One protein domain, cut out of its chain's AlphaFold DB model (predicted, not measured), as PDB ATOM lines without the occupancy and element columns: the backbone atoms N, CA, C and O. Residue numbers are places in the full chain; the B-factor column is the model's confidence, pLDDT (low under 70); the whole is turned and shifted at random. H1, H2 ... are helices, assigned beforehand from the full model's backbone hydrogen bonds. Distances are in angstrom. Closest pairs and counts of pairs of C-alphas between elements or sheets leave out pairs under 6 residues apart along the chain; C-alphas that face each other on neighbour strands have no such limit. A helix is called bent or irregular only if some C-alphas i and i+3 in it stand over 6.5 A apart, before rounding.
ATOM      1  N   THR A   2     -41.908  30.173  -1.357       59.50
ATOM      2  CA  THR A   2     -41.716  31.637  -1.433       59.50
ATOM      3  C   THR A   2     -40.259  32.120  -1.394       59.50
ATOM      4  O   THR A   2     -39.941  33.164  -1.952       59.50
ATOM      5  N   ASN A   3     -39.350  31.340  -0.800       74.88
ATOM      6  CA  ASN A   3     -37.924  31.676  -0.745       74.88
ATOM      7  C   ASN A   3     -37.246  31.605  -2.133       74.88
ATOM      8  O   ASN A   3     -36.363  32.398  -2.436       74.88
ATOM      9  N   ARG A   4     -37.697  30.707  -3.024       87.56
ATOM     10  CA  ARG A   4     -37.091  30.541  -4.357       87.56
ATOM     11  C   ARG A   4     -37.286  31.779  -5.235       87.56
ATOM     12  O   ARG A   4     -36.337  32.202  -5.885       87.56
ATOM     13  N   PHE A   5     -38.474  32.377  -5.207       90.00
ATOM     14  CA  PHE A   5     -38.773  33.556  -6.017       90.00
ATOM     15  C   PHE A   5     -37.921  34.765  -5.609       90.00
ATOM     16  O   PHE A   5     -37.292  35.387  -6.460       90.00
ATOM     17  N   ALA A   6     -37.808  35.052  -4.308       90.56
ATOM     18  CA  ALA A   6     -36.918  36.108  -3.822       90.56
ATOM     19  C   ALA A   6     -35.453  35.873  -4.233       90.56
ATOM     20  O   ALA A   6     -34.773  36.811  -4.646       90.56
ATOM     21  N   ILE A   7     -34.981  34.621  -4.173       93.06
ATOM     22  CA  ILE A   7     -33.629  34.247  -4.619       93.06
ATOM     23  C   ILE A   7     -33.449  34.494  -6.124       93.06
ATOM     24  O   ILE A   7     -32.403  34.988  -6.537       93.06
ATOM     25  N   GLU A   8     -34.439  34.163  -6.954       93.88
ATOM     26  CA  GLU A   8     -34.397  34.405  -8.403       93.88
ATOM     27  C   GLU A   8     -34.321  35.905  -8.722       93.88
ATOM     28  O   GLU A   8     -33.472  36.318  -9.515       93.88
ATOM     29  N   LEU A   9     -35.123  36.734  -8.042       94.38
ATOM     30  CA  LEU A   9     -35.065  38.192  -8.188       94.38
ATOM     31  C   LEU A   9     -33.704  38.752  -7.757       94.38
ATOM     32  O   LEU A   9     -33.119  39.576  -8.464       94.38
ATOM     33  N   ARG A  10     -33.158  38.246  -6.644       93.81
ATOM     34  CA  ARG A  10     -31.831  38.624  -6.153       93.81
ATOM     35  C   ARG A  10     -30.727  38.293  -7.152       93.81
ATOM     36  O   ARG A  10     -29.885  39.141  -7.445       93.81
ATOM     37  N   LYS A  11     -30.749  37.083  -7.714       94.25
ATOM     38  CA  LYS A  11     -29.794  36.659  -8.747       94.25
ATOM     39  C   LYS A  11     -29.871  37.544  -9.988       94.25
ATOM     40  O   LYS A  11     -28.832  37.899 -10.537       94.25
ATOM     41  N   GLY A  12     -31.078  37.933 -10.402       93.38
ATOM     42  CA  GLY A  12     -31.269  38.866 -11.514       93.38
ATOM     43  C   GLY A  12     -30.585  40.212 -11.269       93.38
ATOM     44  O   GLY A  12     -29.920  40.736 -12.160       93.38
ATOM     45  N   TYR A  13     -30.680  40.753 -10.050       94.88
ATOM     46  CA  TYR A  13     -29.918  41.945  -9.671       94.88
ATOM     47  C   TYR A  13     -28.401  41.707  -9.719       94.88
ATOM     48  O   TYR A  13     -27.668  42.524 -10.271       94.88
ATOM     49  N   GLU A  14     -27.915  40.607  -9.144       94.75
ATOM     50  CA  GLU A  14     -26.476  40.318  -9.059       94.75
ATOM     51  C   GLU A  14     -25.822  40.221 -10.445       94.75
ATOM     52  O   GLU A  14     -24.704  40.697 -10.628       94.75
ATOM     53  N   GLN A  15     -26.548  39.701 -11.440       94.88
ATOM     54  CA  GLN A  15     -26.100  39.631 -12.833       94.88
ATOM     55  C   GLN A  15     -25.886  41.007 -13.479       94.88
ATOM     56  O   GLN A  15     -25.013  41.148 -14.335       94.88
ATOM     57  N   VAL A  16     -26.660  42.022 -13.083       94.62
ATOM     58  CA  VAL A  16     -26.581  43.370 -13.673       94.62
ATOM     59  C   VAL A  16     -25.799  44.359 -12.816       94.62
ATOM     60  O   VAL A  16     -25.368  45.390 -13.326       94.62
ATOM     61  N   ALA A  17     -25.568  44.053 -11.536       92.88
ATOM     62  CA  ALA A  17     -24.923  44.957 -10.586       92.88
ATOM     63  C   ALA A  17     -23.535  45.421 -11.058       92.88
ATOM     64  O   ALA A  17     -23.227  46.605 -10.978       92.88
ATOM     65  N   ALA A  18     -22.729  44.521 -11.628       90.94
ATOM     66  CA  ALA A  18     -21.402  44.859 -12.154       90.94
ATOM     67  C   ALA A  18     -21.437  45.818 -13.362       90.94
ATOM     68  O   ALA A  18     -20.422  46.422 -13.694       90.94
ATOM     69  N   SER A  19     -22.591  45.952 -14.023       93.62
ATOM     70  CA  SER A  19     -22.792  46.849 -15.170       93.62
ATOM     71  C   SER A  19     -23.370  48.212 -14.771       93.62
ATOM     72  O   SER A  19     -23.536  49.083 -15.625       93.62
ATOM     73  N   LEU A  20     -23.707  48.412 -13.492       91.69
ATOM     74  CA  LEU A  20     -24.196  49.692 -12.990       91.69
ATOM     75  C   LEU A  20     -23.016  50.611 -12.628       91.69
ATOM     76  O   LEU A  20     -22.061  50.157 -11.996       91.69
ATOM     77  N   PRO A  21     -23.083  51.915 -12.956       91.81
ATOM     78  CA  PRO A  21     -22.121  52.894 -12.455       91.81
ATOM     79  C   PRO A  21     -22.087  52.935 -10.921       91.81
ATOM     80  O   PRO A  21     -23.110  52.710 -10.272       91.81
ATOM     81  N   THR A  22     -20.951  53.317 -10.330       92.31
ATOM     82  CA  THR A  22     -20.777  53.397  -8.865       92.31
ATOM     83  C   THR A  22     -21.875  54.214  -8.181       92.31
ATOM     84  O   THR A  22     -22.487  53.750  -7.224       92.31
ATOM     85  N   GLU A  23     -22.230  55.379  -8.727       90.38
ATOM     86  CA  GLU A  23     -23.306  56.202  -8.163       90.38
ATOM     87  C   GLU A  23     -24.681  55.511  -8.199       90.38
ATOM     88  O   GLU A  23     -25.555  55.778  -7.372       90.38
ATOM     89  N   ALA A  24     -24.934  54.667  -9.203       90.44
ATOM     90  CA  ALA A  24     -26.168  53.895  -9.281       90.44
ATOM     91  C   ALA A  24     -26.187  52.814  -8.193       90.44
ATOM     92  O   ALA A  24     -27.202  52.654  -7.519       90.44
ATOM     93  N   LEU A  25     -25.055  52.143  -7.962       91.38
ATOM     94  CA  LEU A  25     -24.903  51.170  -6.879       91.38
ATOM     95  C   LEU A  25     -25.116  51.806  -5.500       91.38
ATOM     96  O   LEU A  25     -25.838  51.243  -4.681       91.38
ATOM     97  N   GLU A  26     -24.581  53.004  -5.260       91.94
ATOM     98  CA  GLU A  26     -24.795  53.749  -4.010       91.94
ATOM     99  C   GLU A  26     -26.266  54.130  -3.793       91.94
ATOM    100  O   GLU A  26     -26.789  54.026  -2.681       91.94
ATOM    101  N   ARG A  27     -26.971  54.556  -4.852       91.19
ATOM    102  CA  ARG A  27     -28.422  54.818  -4.790       91.19
ATOM    103  C   ARG A  27     -29.194  53.548  -4.419       91.19
ATOM    104  O   ARG A  27     -30.058  53.601  -3.545       91.19
ATOM    105  N   VAL A  28     -28.860  52.410  -5.030       92.50
ATOM    106  CA  VAL A  28     -29.505  51.120  -4.734       92.50
ATOM    107  C   VAL A  28     -29.202  50.644  -3.314       92.50
ATOM    108  O   VAL A  28     -30.114  50.188  -2.627       92.50
ATOM    109  N   ALA A  29     -27.957  50.776  -2.851       91.81
ATOM    110  CA  ALA A  29     -27.568  50.424  -1.487       91.81
ATOM    111  C   ALA A  29     -28.381  51.225  -0.459       91.81
ATOM    112  O   ALA A  29     -29.033  50.636   0.399       91.81
ATOM    113  N   ARG A  30     -28.472  52.552  -0.632       91.75
ATOM    114  CA  ARG A  30     -29.311  53.406   0.226       91.75
ATOM    115  C   ARG A  30     -30.780  52.986   0.210       91.75
ATOM    116  O   ARG A  30     -31.406  52.915   1.264       91.75
ATOM    117  N   ALA A  31     -31.330  52.677  -0.966       91.25
ATOM    118  CA  ALA A  31     -32.707  52.204  -1.083       91.25
ATOM    119  C   ALA A  31     -32.935  50.884  -0.324       91.25
ATOM    120  O   ALA A  31     -33.965  50.740   0.336       91.25
ATOM    121  N   ARG A  32     -31.977  49.947  -0.354       88.00
ATOM    122  CA  ARG A  32     -32.051  48.682   0.395       88.00
ATOM    123  C   ARG A  32     -31.965  48.871   1.904       88.00
ATOM    124  O   ARG A  32     -32.768  48.285   2.624       88.00
ATOM    125  N   ASP A  33     -31.041  49.700   2.373       88.31
ATOM    126  CA  ASP A  33     -30.790  49.885   3.808       88.31
ATOM    127  C   ASP A  33     -31.878  50.733   4.494       88.31
ATOM    128  O   ASP A  33     -31.984  50.772   5.721       88.31
ATOM    129  N   SER A  34     -32.760  51.359   3.709       82.31
ATOM    130  CA  SER A  34     -33.851  52.224   4.176       82.31
ATOM    131  C   SER A  34     -34.995  51.508   4.918       82.31
ATOM    132  O   SER A  34     -36.034  52.115   5.171       82.31
ATOM    133  N   ILE A  35     -34.844  50.235   5.304       73.44
ATOM    134  CA  ILE A  35     -35.890  49.456   5.994       73.44
ATOM    135  C   ILE A  35     -36.390  50.171   7.259       73.44
ATOM    136  O   ILE A  35     -37.600  50.205   7.491       73.44
ATOM    137  N   ASN A  36     -35.475  50.786   8.016       78.25
ATOM    138  CA  ASN A  36     -35.772  51.531   9.246       78.25
ATOM    139  C   ASN A  36     -35.921  53.048   9.025       78.25
ATOM    140  O   ASN A  36     -36.086  53.790   9.990       78.25
ATOM    141  N   ALA A  37     -35.830  53.522   7.780       84.94
ATOM    142  CA  ALA A  37     -35.976  54.937   7.469       84.94
ATOM    143  C   ALA A  37     -37.448  55.372   7.503       84.94
ATOM    144  O   ALA A  37     -38.370  54.562   7.346       84.94
ATOM    145  N   GLU A  38     -37.668  56.679   7.651       89.62
ATOM    146  CA  GLU A  38     -38.999  57.269   7.548       89.62
ATOM    147  C   GLU A  38     -39.631  56.999   6.176       89.62
ATOM    148  O   GLU A  38     -38.955  56.915   5.145       89.62
ATOM    149  N   LEU A  39     -40.963  56.905   6.146       87.75
ATOM    150  CA  LEU A  39     -41.724  56.614   4.928       87.75
ATOM    151  C   LEU A  39     -41.401  57.587   3.781       87.75
ATOM    152  O   LEU A  39     -41.309  57.165   2.627       87.75
ATOM    153  N   ALA A  40     -41.210  58.873   4.086       89.56
ATOM    154  CA  ALA A  40     -40.862  59.888   3.096       89.56
ATOM    155  C   ALA A  40     -39.525  59.580   2.403       89.56
ATOM    156  O   ALA A  40     -39.442  59.637   1.176       89.56
ATOM    157  N   GLU A  41     -38.514  59.175   3.170       91.00
ATOM    158  CA  GLU A  41     -37.191  58.844   2.644       91.00
ATOM    159  C   GLU A  41     -37.226  57.569   1.797       91.00
ATOM    160  O   GLU A  41     -36.701  57.537   0.685       91.00
ATOM    161  N   ARG A  42     -37.943  56.539   2.259       90.38
ATOM    162  CA  ARG A  42     -38.157  55.305   1.485       90.38
ATOM    163  C   ARG A  42     -38.843  55.582   0.149       90.38
ATOM    164  O   ARG A  42     -38.451  55.032  -0.881       90.38
ATOM    165  N   ASN A  43     -39.857  56.447   0.158       92.00
ATOM    166  CA  ASN A  43     -40.572  56.849  -1.050       92.00
ATOM    167  C   ASN A  43     -39.681  57.623  -2.010       92.00
ATOM    168  O   ASN A  43     -39.715  57.344  -3.208       92.00
ATOM    169  N   ARG A  44     -38.876  58.555  -1.492       92.81
ATOM    170  CA  ARG A  44     -37.919  59.328  -2.282       92.81
ATOM    171  C   ARG A  44     -36.894  58.416  -2.952       92.81
ATOM    172  O   ARG A  44     -36.747  58.467  -4.169       92.81
ATOM    173  N   LEU A  45     -36.261  57.519  -2.194       93.69
ATOM    174  CA  LEU A  45     -35.258  56.584  -2.715       93.69
ATOM    175  C   LEU A  45     -35.845  55.641  -3.776       93.69
ATOM    176  O   LEU A  45     -35.249  55.447  -4.835       93.69
ATOM    177  N   LEU A  46     -37.043  55.091  -3.546       94.69
ATOM    178  CA  LEU A  46     -37.704  54.255  -4.550       94.69
ATOM    179  C   LEU A  46     -38.115  55.064  -5.791       94.69
ATOM    180  O   LEU A  46     -38.004  54.566  -6.910       94.69
ATOM    181  N   ALA A  47     -38.558  56.313  -5.624       94.88
ATOM    182  CA  ALA A  47     -38.872  57.203  -6.737       94.88
ATOM    183  C   ALA A  47     -37.633  57.544  -7.580       94.88
ATOM    184  O   ALA A  47     -37.735  57.585  -8.807       94.88
ATOM    185  N   GLU A  48     -36.468  57.729  -6.958       94.81
ATOM    186  CA  GLU A  48     -35.191  57.913  -7.660       94.81
ATOM    187  C   GLU A  48     -34.842  56.686  -8.512       94.81
ATOM    188  O   GLU A  48     -34.536  56.829  -9.696       94.81
ATOM    189  N   VAL A  49     -34.975  55.474  -7.960       95.69
ATOM    190  CA  VAL A  49     -34.742  54.225  -8.709       95.69
ATOM    191  C   VAL A  49     -35.739  54.068  -9.863       95.69
ATOM    192  O   VAL A  49     -35.349  53.718 -10.976       95.69
ATOM    193  N   VAL A  50     -37.023  54.367  -9.644       96.44
ATOM    194  CA  VAL A  50     -38.047  54.338 -10.705       96.44
ATOM    195  C   VAL A  50     -37.753  55.375 -11.793       96.44
ATOM    196  O   VAL A  50     -37.957  55.104 -12.976       96.44
ATOM    197  N   SER A  51     -37.245  56.549 -11.420       96.19
ATOM    198  CA  SER A  51     -36.835  57.583 -12.375       96.19
ATOM    199  C   SER A  51     -35.644  57.113 -13.210       96.19
ATOM    200  O   SER A  51     -35.660  57.247 -14.434       96.19
ATOM    201  N   ALA A  52     -34.658  56.478 -12.571       95.62
ATOM    202  CA  ALA A  52     -33.512  55.886 -13.248       95.62
ATOM    203  C   ALA A  52     -33.923  54.749 -14.200       95.62
ATOM    204  O   ALA A  52     -33.416  54.678 -15.315       95.62
ATOM    205  N   TYR A  53     -34.903  53.923 -13.823       96.75
ATOM    206  CA  TYR A  53     -35.479  52.901 -14.705       96.75
ATOM    207  C   TYR A  53     -36.138  53.480 -15.960       96.75
ATOM    208  O   TYR A  53     -36.029  52.890 -17.031       96.75
ATOM    209  N   ARG A  54     -36.808  54.632 -15.849       96.88
ATOM    210  CA  ARG A  54     -37.459  55.286 -16.997       96.88
ATOM    211  C   ARG A  54     -36.477  55.954 -17.943       96.88
ATOM    212  O   ARG A  54     -36.727  55.981 -19.142       96.88
ATOM    213  N   ALA A  55     -35.418  56.545 -17.398       96.00
ATOM    214  CA  ALA A  55     -34.425  57.273 -18.178       96.00
ATOM    215  C   ALA A  55     -33.311  56.363 -18.717       96.00
ATOM    216  O   ALA A  55     -32.683  56.681 -19.723       96.00
ATOM    217  N   GLY A  56     -33.035  55.258 -18.025       93.44
ATOM    218  CA  GLY A  56     -31.940  54.345 -18.316       93.44
ATOM    219  C   GLY A  56     -32.362  53.075 -19.061       93.44
ATOM    220  O   GLY A  56     -33.530  52.890 -19.402       93.44
ATOM    221  N   PRO A  57     -31.411  52.155 -19.300       94.69
ATOM    222  CA  PRO A  57     -31.688  50.891 -19.970       94.69
ATOM    223  C   PRO A  57     -32.586  49.984 -19.103       94.69
ATOM    224  O   PRO A  57     -32.171  49.593 -18.003       94.69
ATOM    225  N   PRO A  58     -33.781  49.576 -19.581       93.56
ATOM    226  CA  PRO A  58     -34.723  48.796 -18.773       93.56
ATOM    227  C   PRO A  58     -34.172  47.447 -18.300       93.56
ATOM    228  O   PRO A  58     -34.550  46.974 -17.232       93.56
ATOM    229  N   HIS A  59     -33.264  46.838 -19.067       94.31
ATOM    230  CA  HIS A  59     -32.646  45.555 -18.724       94.31
ATOM    231  C   HIS A  59     -31.669  45.646 -17.539       94.31
ATOM    232  O   HIS A  59     -31.442  44.637 -16.883       94.31
ATOM    233  N   LEU A  60     -31.127  46.833 -17.232       95.12
ATOM    234  CA  LEU A  60     -30.267  47.047 -16.060       95.12
ATOM    235  C   LEU A  60     -31.089  47.401 -14.818       95.12
ATOM    236  O   LEU A  60     -30.876  46.856 -13.741       95.12
ATOM    237  N   TRP A  61     -32.054  48.306 -14.965       96.56
ATOM    238  CA  TRP A  61     -32.819  48.834 -13.833       96.56
ATOM    239  C   TRP A  61     -34.058  48.006 -13.472       96.56
ATOM    240  O   TRP A  61     -34.537  48.077 -12.343       96.56
ATOM    241  N   GLY A  62     -34.575  47.197 -14.399       97.06
ATOM    242  CA  GLY A  62     -35.688  46.285 -14.137       97.06
ATOM    243  C   GLY A  62     -35.378  45.304 -13.000       97.06
ATOM    244  O   GLY A  62     -36.115  45.292 -12.013       97.06
ATOM    245  N   PRO A  63     -34.265  44.546 -13.065       97.50
ATOM    246  CA  PRO A  63     -33.860  43.651 -11.980       97.50
ATOM    247  C   PRO A  63     -33.636  44.364 -10.640       97.50
ATOM    248  O   PRO A  63     -33.980  43.817  -9.597       97.50
ATOM    249  N   VAL A  64     -33.134  45.605 -10.657       96.75
ATOM    250  CA  VAL A  64     -32.969  46.435  -9.449       96.75
ATOM    251  C   VAL A  64     -34.315  46.696  -8.768       96.75
ATOM    252  O   VAL A  64     -34.442  46.491  -7.562       96.75
ATOM    253  N   ILE A  65     -35.329  47.128  -9.524       96.94
ATOM    254  CA  ILE A  65     -36.675  47.371  -8.982       96.94
ATOM    255  C   ILE A  65     -37.267  46.085  -8.410       96.94
ATOM    256  O   ILE A  65     -37.842  46.104  -7.324       96.94
ATOM    257  N   LEU A  66     -37.137  44.974  -9.138       97.56
ATOM    258  CA  LEU A  66     -37.707  43.699  -8.715       97.56
ATOM    259  C   LEU A  66     -37.061  43.183  -7.427       97.56
ATOM    260  O   LEU A  66     -37.783  42.743  -6.539       97.56
ATOM    261  N   ASP A  67     -35.738  43.288  -7.290       96.38
ATOM    262  CA  ASP A  67     -35.040  42.926  -6.055       96.38
ATOM    263  C   ASP A  67     -35.472  43.806  -4.868       96.38
ATOM    264  O   ASP A  67     -35.808  43.277  -3.810       96.38
ATOM    265  N   LEU A  68     -35.568  45.130  -5.053       94.88
ATOM    266  CA  LEU A  68     -36.029  46.048  -3.998       94.88
ATOM    267  C   LEU A  68     -37.457  45.741  -3.526       94.88
ATOM    268  O   LEU A  68     -37.800  45.970  -2.364       94.88
ATOM    269  N   LEU A  69     -38.301  45.241  -4.428       95.38
ATOM    270  CA  LEU A  69     -39.686  44.879  -4.142       95.38
ATOM    271  C   LEU A  69     -39.854  43.406  -3.745       95.38
ATOM    272  O   LEU A  69     -40.963  43.021  -3.370       95.38
ATOM    273  N   ALA A  70     -38.793  42.594  -3.785       94.31
ATOM    274  CA  ALA A  70     -38.875  41.140  -3.666       94.31
ATOM    275  C   ALA A  70     -39.662  40.651  -2.436       94.31
ATOM    276  O   ALA A  70     -40.535  39.801  -2.624       94.31
ATOM    277  N   PRO A  71     -39.469  41.195  -1.212       91.75
ATOM    278  CA  PRO A  71     -40.251  40.767  -0.050       91.75
ATOM    279  C   PRO A  71     -41.759  40.971  -0.244       91.75
ATOM    280  O   PRO A  71     -42.554  40.070   0.006       91.75
ATOM    281  N   SER A  72     -42.158  42.128  -0.772       93.50
ATOM    282  CA  SER A  72     -43.570  42.437  -0.998       93.50
ATOM    283  C   SER A  72     -44.157  41.698  -2.203       93.50
ATOM    284  O   SER A  72     -45.354  41.431  -2.221       93.50
ATOM    285  N   LEU A  73     -43.347  41.336  -3.201       94.25
ATOM    286  CA  LEU A  73     -43.790  40.492  -4.317       94.25
ATOM    287  C   LEU A  73     -44.035  39.048  -3.875       94.25
ATOM    288  O   LEU A  73     -45.008  38.438  -4.308       94.25
ATOM    289  N   VAL A  74     -43.189  38.534  -2.983       92.50
ATOM    290  CA  VAL A  74     -43.367  37.246  -2.298       92.50
ATOM    291  C   VAL A  74     -44.678  37.225  -1.516       92.50
ATOM    292  O   VAL A  74     -45.455  36.282  -1.656       92.50
ATOM    293  N   GLU A  75     -44.947  38.269  -0.728       91.44
ATOM    294  CA  GLU A  75     -46.217  38.411  -0.010       91.44
ATOM    295  C   GLU A  75     -47.398  38.455  -0.983       91.44
ATOM    296  O   GLU A  75     -48.361  37.715  -0.807       91.44
ATOM    297  N   LEU A  76     -47.313  39.273  -2.037       91.25
ATOM    298  CA  LEU A  76     -48.387  39.432  -3.016       91.25
ATOM    299  C   LEU A  76     -48.700  38.131  -3.766       91.25
ATOM    300  O   LEU A  76     -49.868  37.830  -4.003       91.25
ATOM    301  N   LEU A  77     -47.674  37.351  -4.108       90.06
ATOM    302  CA  LEU A  77     -47.829  36.064  -4.780       90.06
ATOM    303  C   LEU A  77     -48.610  35.066  -3.914       90.06
ATOM    304  O   LEU A  77     -49.438  34.336  -4.442       90.06
ATOM    305  N   ALA A  78     -48.435  35.086  -2.589       87.56
ATOM    306  CA  ALA A  78     -49.196  34.222  -1.683       87.56
ATOM    307  C   ALA A  78     -50.711  34.521  -1.678       87.56
ATOM    308  O   ALA A  78     -51.510  33.648  -1.334       87.56
ATOM    309  N   TRP A  79     -51.122  35.731  -2.075       87.69
ATOM    310  CA  TRP A  79     -52.535  36.104  -2.230       87.69
ATOM    311  C   TRP A  79     -53.122  35.708  -3.587       87.69
ATOM    312  O   TRP A  79     -54.343  35.621  -3.725       87.69
ATOM    313  N   LEU A  80     -52.277  35.486  -4.594       84.88
ATOM    314  CA  LEU A  80     -52.683  35.082  -5.934       84.88
ATOM    315  C   LEU A  80     -52.758  33.553  -5.969       84.88
ATOM    316  O   LEU A  80     -51.746  32.872  -6.097       84.88
ATOM    317  N   ARG A  81     -53.964  33.004  -5.794       73.31
ATOM    318  CA  ARG A  81     -54.163  31.551  -5.788       73.31
ATOM    319  C   ARG A  81     -54.029  30.992  -7.213       73.31
ATOM    320  O   ARG A  81     -54.793  31.433  -8.070       73.31
ATOM    321  N   PRO A  82     -53.116  30.039  -7.468       73.88
ATOM    322  CA  PRO A  82     -53.128  29.280  -8.711       73.88
ATOM    323  C   PRO A  82     -54.378  28.399  -8.758       73.88
ATOM    324  O   PRO A  82     -54.806  27.860  -7.735       73.88
ATOM    325  N   GLU A  83     -54.945  28.234  -9.947       68.56
ATOM    326  CA  GLU A  83     -56.112  27.381 -10.186       68.56
ATOM    327  C   GLU A  83     -55.802  26.443 -11.364       68.56
ATOM    328  O   GLU A  83     -56.192  26.720 -12.491       68.56
ATOM    329  N   PRO A  84     -55.033  25.357 -11.164       60.56
ATOM    330  CA  PRO A  84     -54.731  24.412 -12.239       60.56
ATOM    331  C   PRO A  84     -56.010  23.726 -12.765       60.56
ATOM    332  O   PRO A  84     -56.904  23.445 -11.963       60.56
ATOM    333  N   PRO A  85     -56.119  23.404 -14.071       61.94
ATOM    334  CA  PRO A  85     -55.101  23.523 -15.121       61.94
ATOM    335  C   PRO A  85     -55.016  24.925 -15.739       61.94
ATOM    336  O   PRO A  85     -54.289  25.108 -16.709       61.94
ATOM    337  N   ALA A  86     -55.781  25.885 -15.215       66.75
ATOM    338  CA  ALA A  86     -55.941  27.186 -15.829       66.75
ATOM    339  C   ALA A  86     -54.636  27.996 -15.772       66.75
ATOM    340  O   ALA A  86     -54.116  28.400 -16.806       66.75
ATOM    341  N   PHE A  87     -54.052  28.147 -14.578       72.81
ATOM    342  CA  PHE A  87     -52.775  28.850 -14.398       72.81
ATOM    343  C   PHE A  87     -51.880  28.124 -13.413       72.81
ATOM    344  O   PHE A  87     -52.341  27.729 -12.333       72.81
ATOM    345  N   ASP A  88     -50.597  28.015 -13.747       84.00
ATOM    346  CA  ASP A  88     -49.585  27.592 -12.786       84.00
ATOM    347  C   ASP A  88     -48.958  28.784 -12.033       84.00
ATOM    348  O   ASP A  88     -49.185  29.963 -12.323       84.00
ATOM    349  N   GLU A  89     -48.195  28.481 -10.981       85.44
ATOM    350  CA  GLU A  89     -47.544  29.506 -10.156       85.44
ATOM    351  C   GLU A  89     -46.490  30.315 -10.940       85.44
ATOM    352  O   GLU A  89     -46.250  31.485 -10.632       85.44
ATOM    353  N   GLU A  90     -45.855  29.711 -11.948       88.62
ATOM    354  CA  GLU A  90     -44.806  30.342 -12.750       88.62
ATOM    355  C   GLU A  90     -45.396  31.385 -13.705       88.62
ATOM    356  O   GLU A  90     -44.871  32.496 -13.801       88.62
ATOM    357  N   GLU A  91     -46.533  31.095 -14.332       90.12
ATOM    358  CA  GLU A  91     -47.266  32.053 -15.165       90.12
ATOM    359  C   GLU A  91     -47.705  33.275 -14.351       90.12
ATOM    360  O   GLU A  91     -47.499  34.423 -14.762       90.12
ATOM    361  N   ILE A  92     -48.239  33.050 -13.145       91.75
ATOM    362  CA  ILE A  92     -48.620  34.133 -12.228       91.75
ATOM    363  C   ILE A  92     -47.390  34.962 -11.839       91.75
ATOM    364  O   ILE A  92     -47.457  36.196 -11.816       91.75
ATOM    365  N   ARG A  93     -46.256  34.310 -11.559       93.44
ATOM    366  CA  ARG A  93     -44.991  34.973 -11.215       93.44
ATOM    367  C   ARG A  93     -44.495  35.865 -12.352       93.44
ATOM    368  O   ARG A  93     -44.185  37.034 -12.116       93.44
ATOM    369  N   GLN A  94     -44.453  35.345 -13.576       93.38
ATOM    370  CA  GLN A  94     -44.018  36.090 -14.760       93.38
ATOM    371  C   GLN A  94     -44.941  37.274 -15.050       93.38
ATOM    372  O   GLN A  94     -44.469  38.393 -15.281       93.38
ATOM    373  N   GLN A  95     -46.255  37.062 -14.962       95.38
ATOM    374  CA  GLN A  95     -47.231  38.127 -15.154       95.38
ATOM    375  C   GLN A  95     -47.108  39.206 -14.067       95.38
ATOM    376  O   GLN A  95     -47.190  40.398 -14.369       95.38
ATOM    377  N   LEU A  96     -46.864  38.821 -12.813       95.75
ATOM    378  CA  LEU A  96     -46.633  39.769 -11.726       95.75
ATOM    379  C   LEU A  96     -45.379  40.620 -11.972       95.75
ATOM    380  O   LEU A  96     -45.448  41.845 -11.868       95.75
ATOM    381  N   VAL A  97     -44.259  39.997 -12.347       97.19
ATOM    382  CA  VAL A  97     -43.018  40.704 -12.709       97.19
ATOM    383  C   VAL A  97     -43.275  41.720 -13.825       97.19
ATOM    384  O   VAL A  97     -42.898  42.890 -13.705       97.19
ATOM    385  N   LEU A  98     -43.969  41.302 -14.885       97.62
ATOM    386  CA  LEU A  98     -44.305  42.161 -16.016       97.62
ATOM    387  C   LEU A  98     -45.144  43.373 -15.587       97.62
ATOM    388  O   LEU A  98     -44.846  44.506 -15.975       97.62
ATOM    389  N   GLU A  99     -46.185  43.160 -14.785       98.12
ATOM    390  CA  GLU A  99     -47.081  44.237 -14.358       98.12
ATOM    391  C   GLU A  99     -46.421  45.207 -13.366       98.12
ATOM    392  O   GLU A  99     -46.722  46.403 -13.390       98.12
ATOM    393  N   VAL A 100     -45.466  44.747 -12.554       98.19
ATOM    394  CA  VAL A 100     -44.642  45.621 -11.698       98.19
ATOM    395  C   VAL A 100     -43.758  46.534 -12.541       98.19
ATOM    396  O   VAL A 100     -43.737  47.744 -12.313       98.19
ATOM    397  N   LEU A 101     -43.072  45.991 -13.548       98.25
ATOM    398  CA  LEU A 101     -42.228  46.786 -14.444       98.25
ATOM    399  C   LEU A 101     -43.060  47.773 -15.278       98.25
ATOM    400  O   LEU A 101     -42.701  48.946 -15.404       98.25
ATOM    401  N   ARG A 102     -44.239  47.359 -15.761       98.06
ATOM    402  CA  ARG A 102     -45.205  48.262 -16.415       98.06
ATOM    403  C   ARG A 102     -45.701  49.363 -15.479       98.06
ATOM    404  O   ARG A 102     -45.845  50.516 -15.899       98.06
ATOM    405  N   ALA A 103     -45.963  49.040 -14.213       97.75
ATOM    406  CA  ALA A 103     -46.323  50.034 -13.209       97.75
ATOM    407  C   ALA A 103     -45.172  51.027 -12.996       97.75
ATOM    408  O   ALA A 103     -45.400  52.235 -13.052       97.75
ATOM    409  N   ALA A 104     -43.938  50.541 -12.856       97.62
ATOM    410  CA  ALA A 104     -42.752  51.378 -12.725       97.62
ATOM    411  C   ALA A 104     -42.543  52.295 -13.936       97.62
ATOM    412  O   ALA A 104     -42.180  53.455 -13.759       97.62
ATOM    413  N   ALA A 105     -42.862  51.850 -15.151       97.62
ATOM    414  CA  ALA A 105     -42.770  52.682 -16.350       97.62
ATOM    415  C   ALA A 105     -43.819  53.810 -16.401       97.62
ATOM    416  O   ALA A 105     -43.557  54.864 -16.973       97.62
ATOM    417  N   THR A 106     -45.002  53.618 -15.805       96.44
ATOM    418  CA  THR A 106     -46.176  54.477 -16.082       96.44
ATOM    419  C   THR A 106     -46.731  55.244 -14.885       96.44
ATOM    420  O   THR A 106     -47.471  56.212 -15.065       96.44
ATOM    421  N   ILE A 107     -46.429  54.841 -13.651       94.06
ATOM    422  CA  ILE A 107     -47.068  55.426 -12.469       94.06
ATOM    423  C   ILE A 107     -46.637  56.888 -12.231       94.06
ATOM    424  O   ILE A 107     -45.452  57.202 -12.300       94.06
ATOM    425  N   PRO A 108     -47.537  57.832 -11.913       93.81
ATOM    426  CA  PRO A 108     -47.107  59.195 -11.606       93.81
ATOM    427  C   PRO A 108     -46.205  59.232 -10.367       93.81
ATOM    428  O   PRO A 108     -46.609  58.722  -9.316       93.81
ATOM    429  N   ILE A 109     -45.033  59.859 -10.470       91.88
ATOM    430  CA  ILE A 109     -44.174  60.127  -9.314       91.88
ATOM    431  C   ILE A 109     -44.751  61.347  -8.598       91.88
ATOM    432  O   ILE A 109     -44.912  62.399  -9.208       91.88
ATOM    433  N   ARG A 110     -45.200  61.155  -7.355       86.50
ATOM    434  CA  ARG A 110     -45.865  62.177  -6.539       86.50
ATOM    435  C   ARG A 110     -45.313  62.097  -5.129       86.50
ATOM    436  O   ARG A 110     -45.240  60.993  -4.586       86.50
ATOM    437  N   ASP A 111     -45.013  63.248  -4.553       79.31
ATOM    438  CA  ASP A 111     -44.529  63.341  -3.181       79.31
ATOM    439  C   ASP A 111     -45.633  62.987  -2.178       79.31
ATOM    440  O   ASP A 111     -46.825  63.141  -2.451       79.31
ATOM    441  N   GLY A 112     -45.233  62.468  -1.016       75.31
ATOM    442  CA  GLY A 112     -46.137  62.176   0.103       75.31
ATOM    443  C   GLY A 112     -46.988  60.906  -0.025       75.31
ATOM    444  O   GLY A 112     -47.648  60.533   0.941       75.31
ATOM    445  N   PHE A 113     -46.959  60.198  -1.158       81.12
ATOM    446  CA  PHE A 113     -47.669  58.925  -1.323       81.12
ATOM    447  C   PHE A 113     -46.711  57.740  -1.372       81.12
ATOM    448  O   PHE A 113     -45.708  57.788  -2.082       81.12
ATOM    449  N   ASP A 114     -47.079  56.647  -0.695       89.44
ATOM    450  CA  ASP A 114     -46.284  55.418  -0.681       89.44
ATOM    451  C   ASP A 114     -46.131  54.828  -2.093       89.44
ATOM    452  O   ASP A 114     -47.064  54.255  -2.669       89.44
ATOM    453  N   MET A 115     -44.941  55.001  -2.670       92.00
ATOM    454  CA  MET A 115     -44.623  54.569  -4.029       92.00
ATOM    455  C   MET A 115     -44.694  53.048  -4.145       92.00
ATOM    456  O   MET A 115     -45.229  52.527  -5.125       92.00
ATOM    457  N   LYS A 116     -44.189  52.340  -3.131       94.12
ATOM    458  CA  LYS A 116     -44.163  50.878  -3.092       94.12
ATOM    459  C   LYS A 116     -45.588  50.339  -3.122       94.12
ATOM    460  O   LYS A 116     -45.916  49.526  -3.984       94.12
ATOM    461  N   VAL A 117     -46.455  50.844  -2.244       93.81
ATOM    462  CA  VAL A 117     -47.872  50.448  -2.196       93.81
ATOM    463  C   VAL A 117     -48.557  50.732  -3.528       93.81
ATOM    464  O   VAL A 117     -49.278  49.883  -4.047       93.81
ATOM    465  N   ARG A 118     -48.309  51.897  -4.132       95.12
ATOM    466  CA  ARG A 118     -48.919  52.270  -5.414       95.12
ATOM    467  C   ARG A 118     -48.469  51.377  -6.572       95.12
ATOM    468  O   ARG A 118     -49.308  51.005  -7.396       95.12
ATOM    469  N   LEU A 119     -47.185  51.018  -6.637       96.06
ATOM    470  CA  LEU A 119     -46.654  50.079  -7.630       96.06
ATOM    471  C   LEU A 119     -47.294  48.698  -7.479       96.06
ATOM    472  O   LEU A 119     -47.828  48.161  -8.449       96.06
ATOM    473  N   LEU A 120     -47.305  48.162  -6.259       96.44
ATOM    474  CA  LEU A 120     -47.846  46.834  -5.969       96.44
ATOM    475  C   LEU A 120     -49.359  46.771  -6.195       96.44
ATOM    476  O   LEU A 120     -49.842  45.841  -6.834       96.44
ATOM    477  N   ALA A 121     -50.111  47.786  -5.761       95.56
ATOM    478  CA  ALA A 121     -51.555  47.856  -5.974       95.56
ATOM    479  C   ALA A 121     -51.909  47.940  -7.466       95.56
ATOM    480  O   ALA A 121     -52.873  47.316  -7.920       95.56
ATOM    481  N   ARG A 122     -51.122  48.691  -8.251       96.44
ATOM    482  CA  ARG A 122     -51.256  48.732  -9.712       96.44
ATOM    483  C   ARG A 122     -50.995  47.343 -10.290       96.44
ATOM    484  O   ARG A 122     -51.866  46.845 -10.995       96.44
ATOM    485  N   ALA A 123     -49.862  46.722  -9.970       96.69
ATOM    486  CA  ALA A 123     -49.502  45.409 -10.495       96.69
ATOM    487  C   ALA A 123     -50.565  44.350 -10.163       96.69
ATOM    488  O   ALA A 123     -51.117  43.730 -11.068       96.69
ATOM    489  N   TYR A 124     -50.952  44.242  -8.890       95.38
ATOM    490  CA  TYR A 124     -51.999  43.335  -8.417       95.38
ATOM    491  C   TYR A 124     -53.308  43.497  -9.192       95.38
ATOM    492  O   TYR A 124     -53.858  42.525  -9.704       95.38
ATOM    493  N   LYS A 125     -53.781  44.739  -9.359       95.56
ATOM    494  CA  LYS A 125     -55.003  45.032 -10.117       95.56
ATOM    495  C   LYS A 125     -54.947  44.488 -11.548       95.56
ATOM    496  O   LYS A 125     -55.970  44.028 -12.054       95.56
ATOM    497  N   TYR A 126     -53.803  44.580 -12.225       95.56
ATOM    498  CA  TYR A 126     -53.674  44.074 -13.595       95.56
ATOM    499  C   TYR A 126     -53.480  42.565 -13.657       95.56
ATOM    500  O   TYR A 126     -54.045  41.950 -14.559       95.56
ATOM    501  N   VAL A 127     -52.786  41.964 -12.688       94.56
ATOM    502  CA  VAL A 127     -52.693  40.502 -12.572       94.56
ATOM    503  C   VAL A 127     -54.078  39.895 -12.345       94.56
ATOM    504  O   VAL A 127     -54.480  39.020 -13.099       94.56
ATOM    505  N   VAL A 128     -54.874  40.424 -11.409       92.00
ATOM    506  CA  VAL A 128     -56.253  39.955 -11.166       92.00
ATOM    507  C   VAL A 128     -57.129  40.094 -12.415       92.00
ATOM    508  O   VAL A 128     -57.894  39.195 -12.753       92.00
ATOM    509  N   ARG A 129     -57.004  41.203 -13.156       92.12
ATOM    510  CA  ARG A 129     -57.716  41.387 -14.435       92.12
ATOM    511  C   ARG A 129     -57.245  40.434 -15.527       92.12
ATOM    512  O   ARG A 129     -58.010  40.135 -16.439       92.12
ATOM    513  N   TRP A 130     -55.977  40.049 -15.515       91.69
ATOM    514  CA  TRP A 130     -55.451  39.054 -16.437       91.69
ATOM    515  C   TRP A 130     -55.997  37.666 -16.084       91.69
ATOM    516  O   TRP A 130     -56.639  37.080 -16.947       91.69
ATOM    517  N   LEU A 131     -55.908  37.248 -14.818       88.75
ATOM    518  CA  LEU A 131     -56.482  35.992 -14.314       88.75
ATOM    519  C   LEU A 131     -57.972  35.860 -14.656       88.75
ATOM    520  O   LEU A 131     -58.395  34.858 -15.220       88.75
ATOM    521  N   ALA A 132     -58.765  36.907 -14.406       86.25
ATOM    522  CA  ALA A 132     -60.193  36.898 -14.721       86.25
ATOM    523  C   ALA A 132     -60.482  36.744 -16.226       86.25
ATOM    524  O   ALA A 132     -61.460  36.107 -16.605       86.25
ATOM    525  N   ARG A 133     -59.654  37.335 -17.099       85.75
ATOM    526  CA  ARG A 133     -59.820  37.201 -18.557       85.75
ATOM    527  C   ARG A 133     -59.404  35.827 -19.050       85.75
ATOM    528  O   ARG A 133     -60.047  35.290 -19.945       85.75
ATOM    529  N   GLU A 134     -58.324  35.296 -18.501       82.00
ATOM    530  CA  GLU A 134     -57.766  34.040 -18.967       82.00
ATOM    531  C   GLU A 134     -58.598  32.848 -18.476       82.00
ATOM    532  O   GLU A 134     -58.889  31.954 -19.265       82.00
ATOM    533  N   GLY A 135     -59.136  32.903 -17.250       76.69
ATOM    534  CA  GLY A 135     -60.063  31.878 -16.753       76.69
ATOM    535  C   GLY A 135     -61.325  31.758 -17.618       76.69
ATOM    536  O   GLY A 135     -61.791  30.657 -17.902       76.69
ATOM    537  N   VAL A 136     -61.836  32.883 -18.135       73.12
ATOM    538  CA  VAL A 136     -62.947  32.880 -19.105       73.12
ATOM    539  C   VAL A 136     -62.546  32.205 -20.423       73.12
ATOM    540  O   VAL A 136     -63.332  31.440 -20.981       73.12
ATOM    541  N   ARG A 137     -61.337  32.466 -20.937       71.25
ATOM    542  CA  ARG A 137     -60.859  31.871 -22.198       71.25
ATOM    543  C   ARG A 137     -60.685  30.364 -22.097       71.25
ATOM    544  O   ARG A 137     -61.129  29.654 -22.994       71.25
ATOM    545  N   GLN A 138     -60.089  29.881 -21.016       69.75
ATOM    546  CA  GLN A 138     -59.880  28.448 -20.836       69.75
ATOM    547  C   GLN A 138     -61.183  27.697 -20.592       69.75
ATOM    548  O   GLN A 138     -61.368  26.631 -21.170       69.75
ATOM    549  N   GLY A 139     -62.137  28.281 -19.858       68.88
ATOM    550  CA  GLY A 139     -63.485  27.712 -19.762       68.88
ATOM    551  C   GLY A 139     -64.136  27.513 -21.140       68.88
ATOM    552  O   GLY A 139     -64.754  26.478 -21.397       68.88
ATOM    553  N   ALA A 140     -63.939  28.458 -22.066       69.12
ATOM    554  CA  ALA A 140     -64.409  28.323 -23.443       69.12
ATOM    555  C   ALA A 140     -63.630  27.260 -24.247       69.12
ATOM    556  O   ALA A 140     -64.246  26.504 -24.999       69.12
ATOM    557  N   GLN A 141     -62.306  27.157 -24.078       71.69
ATOM    558  CA  GLN A 141     -61.482  26.142 -24.753       71.69
ATOM    559  C   GLN A 141     -61.796  24.716 -24.284       71.69
ATOM    560  O   GLN A 141     -62.029  23.857 -25.130       71.69
ATOM    561  N   CYS A 142     -61.899  24.470 -22.975       68.44
ATOM    562  CA  CYS A 142     -62.280  23.155 -22.449       68.44
ATOM    563  C   CYS A 142     -63.676  22.736 -22.931       68.44
ATOM    564  O   CYS A 142     -63.899  21.571 -23.251       68.44
ATOM    565  N   SER A 143     -64.610  23.688 -23.041       67.56
ATOM    566  CA  SER A 143     -65.944  23.418 -23.594       67.56
ATOM    567  C   SER A 143     -65.878  22.992 -25.067       67.56
ATOM    568  O   SER A 143     -66.601  22.090 -25.480       67.56
ATOM    569  N   TYR A 144     -64.997  23.608 -25.862       71.38
ATOM    570  CA  TYR A 144     -64.780  23.235 -27.261       71.38
ATOM    571  C   TYR A 144     -64.117  21.857 -27.409       71.38
ATOM    572  O   TYR A 144     -64.532  21.066 -28.253       71.38
ATOM    573  N   GLU A 145     -63.112  21.547 -26.589       72.31
ATOM    574  CA  GLU A 145     -62.453  20.235 -26.594       72.31
ATOM    575  C   GLU A 145     -63.431  19.114 -26.226       72.31
ATOM    576  O   GLU A 145     -63.508  18.122 -26.949       72.31
ATOM    577  N   ALA A 146     -64.255  19.320 -25.193       68.25
ATOM    578  CA  ALA A 146     -65.302  18.378 -24.801       68.25
ATOM    579  C   ALA A 146     -66.343  18.154 -25.915       68.25
ATOM    580  O   ALA A 146     -66.764  17.024 -26.153       68.25
ATOM    581  N   LEU A 147     -66.737  19.212 -26.637       66.62
ATOM    582  CA  LEU A 147     -67.621  19.087 -27.803       66.62
ATOM    583  C   LEU A 147     -66.967  18.278 -28.932       66.62
ATOM    584  O   LEU A 147     -67.619  17.430 -29.531       66.62
ATOM    585  N   ARG A 148     -65.674  18.488 -29.193       75.69
ATOM    586  CA  ARG A 148     -64.931  17.786 -30.248       75.69
ATOM    587  C   ARG A 148     -64.713  16.299 -29.945       75.69
ATOM    588  O   ARG A 148     -64.634  15.493 -30.869       75.69
ATOM    589  N   GLU A 149     -64.569  15.932 -28.674       69.62
ATOM    590  CA  GLU A 149     -64.443  14.530 -28.254       69.62
ATOM    591  C   GLU A 149     -65.746  13.744 -28.430       69.62
ATOM    592  O   GLU A 149     -65.689  12.566 -28.763       69.62
ATOM    593  N   LEU A 150     -66.906  14.393 -28.280       71.00
ATOM    594  CA  LEU A 150     -68.221  13.777 -28.506       71.00
ATOM    595  C   LEU A 150     -68.541  13.531 -29.992       71.00
ATOM    596  O   LEU A 150     -69.434  12.747 -30.302       71.00
ATOM    597  N   GLU A 151     -67.836  14.197 -30.907       71.50
ATOM    598  CA  GLU A 151     -67.994  14.050 -32.363       71.50
ATOM    599  C   GLU A 151     -67.102  12.943 -32.971       71.50
ATOM    600  O   GLU A 151     -67.097  12.763 -34.192       71.50
ATOM    601  N   ARG A 152     -66.336  12.214 -32.148       56.06
ATOM    602  CA  ARG A 152     -65.487  11.077 -32.549       56.06
ATOM    603  C   ARG A 152     -66.084   9.740 -32.136       56.06
ATOM    604  O   ARG A 152     -65.886   8.784 -32.919       56.06
TER     605      ARG A 152
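Overview. This is residues 2 to 152 of the 152 residues of an uncharacterized protein of Chloroflexi bacterium (UniProt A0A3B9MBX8). Six helices make a packed body from which the far end of one long helix sticks out: H2, H3 and H4a form an up-and-down bundle at one end, H5 runs through the middle, and H1 covers H4a and H4b. H6 packs on H5 with residues 119 to 127, and an arm sticks out beyond the body: residues 140 to 152, of which 140 to 150 belong to H6, stand free. The printed part has 151 residues, six named helices from H1 to H6 and no named strand: all helix. It is loose, with a radius of gyration of the C-alphas of 18.5 A, and spans 66 by 32 by 28 A.

Along the chain. Find C-alpha 2 at (-41.716, 31.637, -1.433), where H1, residues 2 to 17, begins. Next come H2, residues 22 to 36, irregular with C-alphas 33 and 36 7.6 A apart, and H3, residues 39 to 55. H4, residues 58 to 79, was assigned as one helix by its hydrogen bonds but is bent, with C-alphas 68 and 71 7.8 A apart; its arms are H4a, 58 to 68, and H4b, 71 to 79. H5, residues 89 to 106, is 25.7 A long; H6, residues 115 to 150, runs 53.1 A to C-alpha 150 at (-68.221, 13.777, -28.506).

Arrangement. Start at the bundle: H2 and H3 form a hairpin, closest at the C-alphas of Ala 31 and Leu 45, 5.3 A. H1 touches H4a, closest at C-alphas 13 and 63, 4.9 A. H5 and H6 form a hairpin at a steep tilt of 44 degrees, closest at C-alphas 99 and 123, 4.7 A. Every O i to N i+4 pair is within hydrogen-bond range in H3 and H5, but 10 of 12 in H1, 9 of 11 in H2, 5 of 7 in H4a, 4 of 5 in H4b and 31 of 32 in H6.

Size, cuts and confidence. The farthest C-alphas, of Glu 38 and Arg 152, are 66.7 A apart. The printed part has no cut and no long link. Look for pLDDT under 70 in 14 residues, among them 83 to 86.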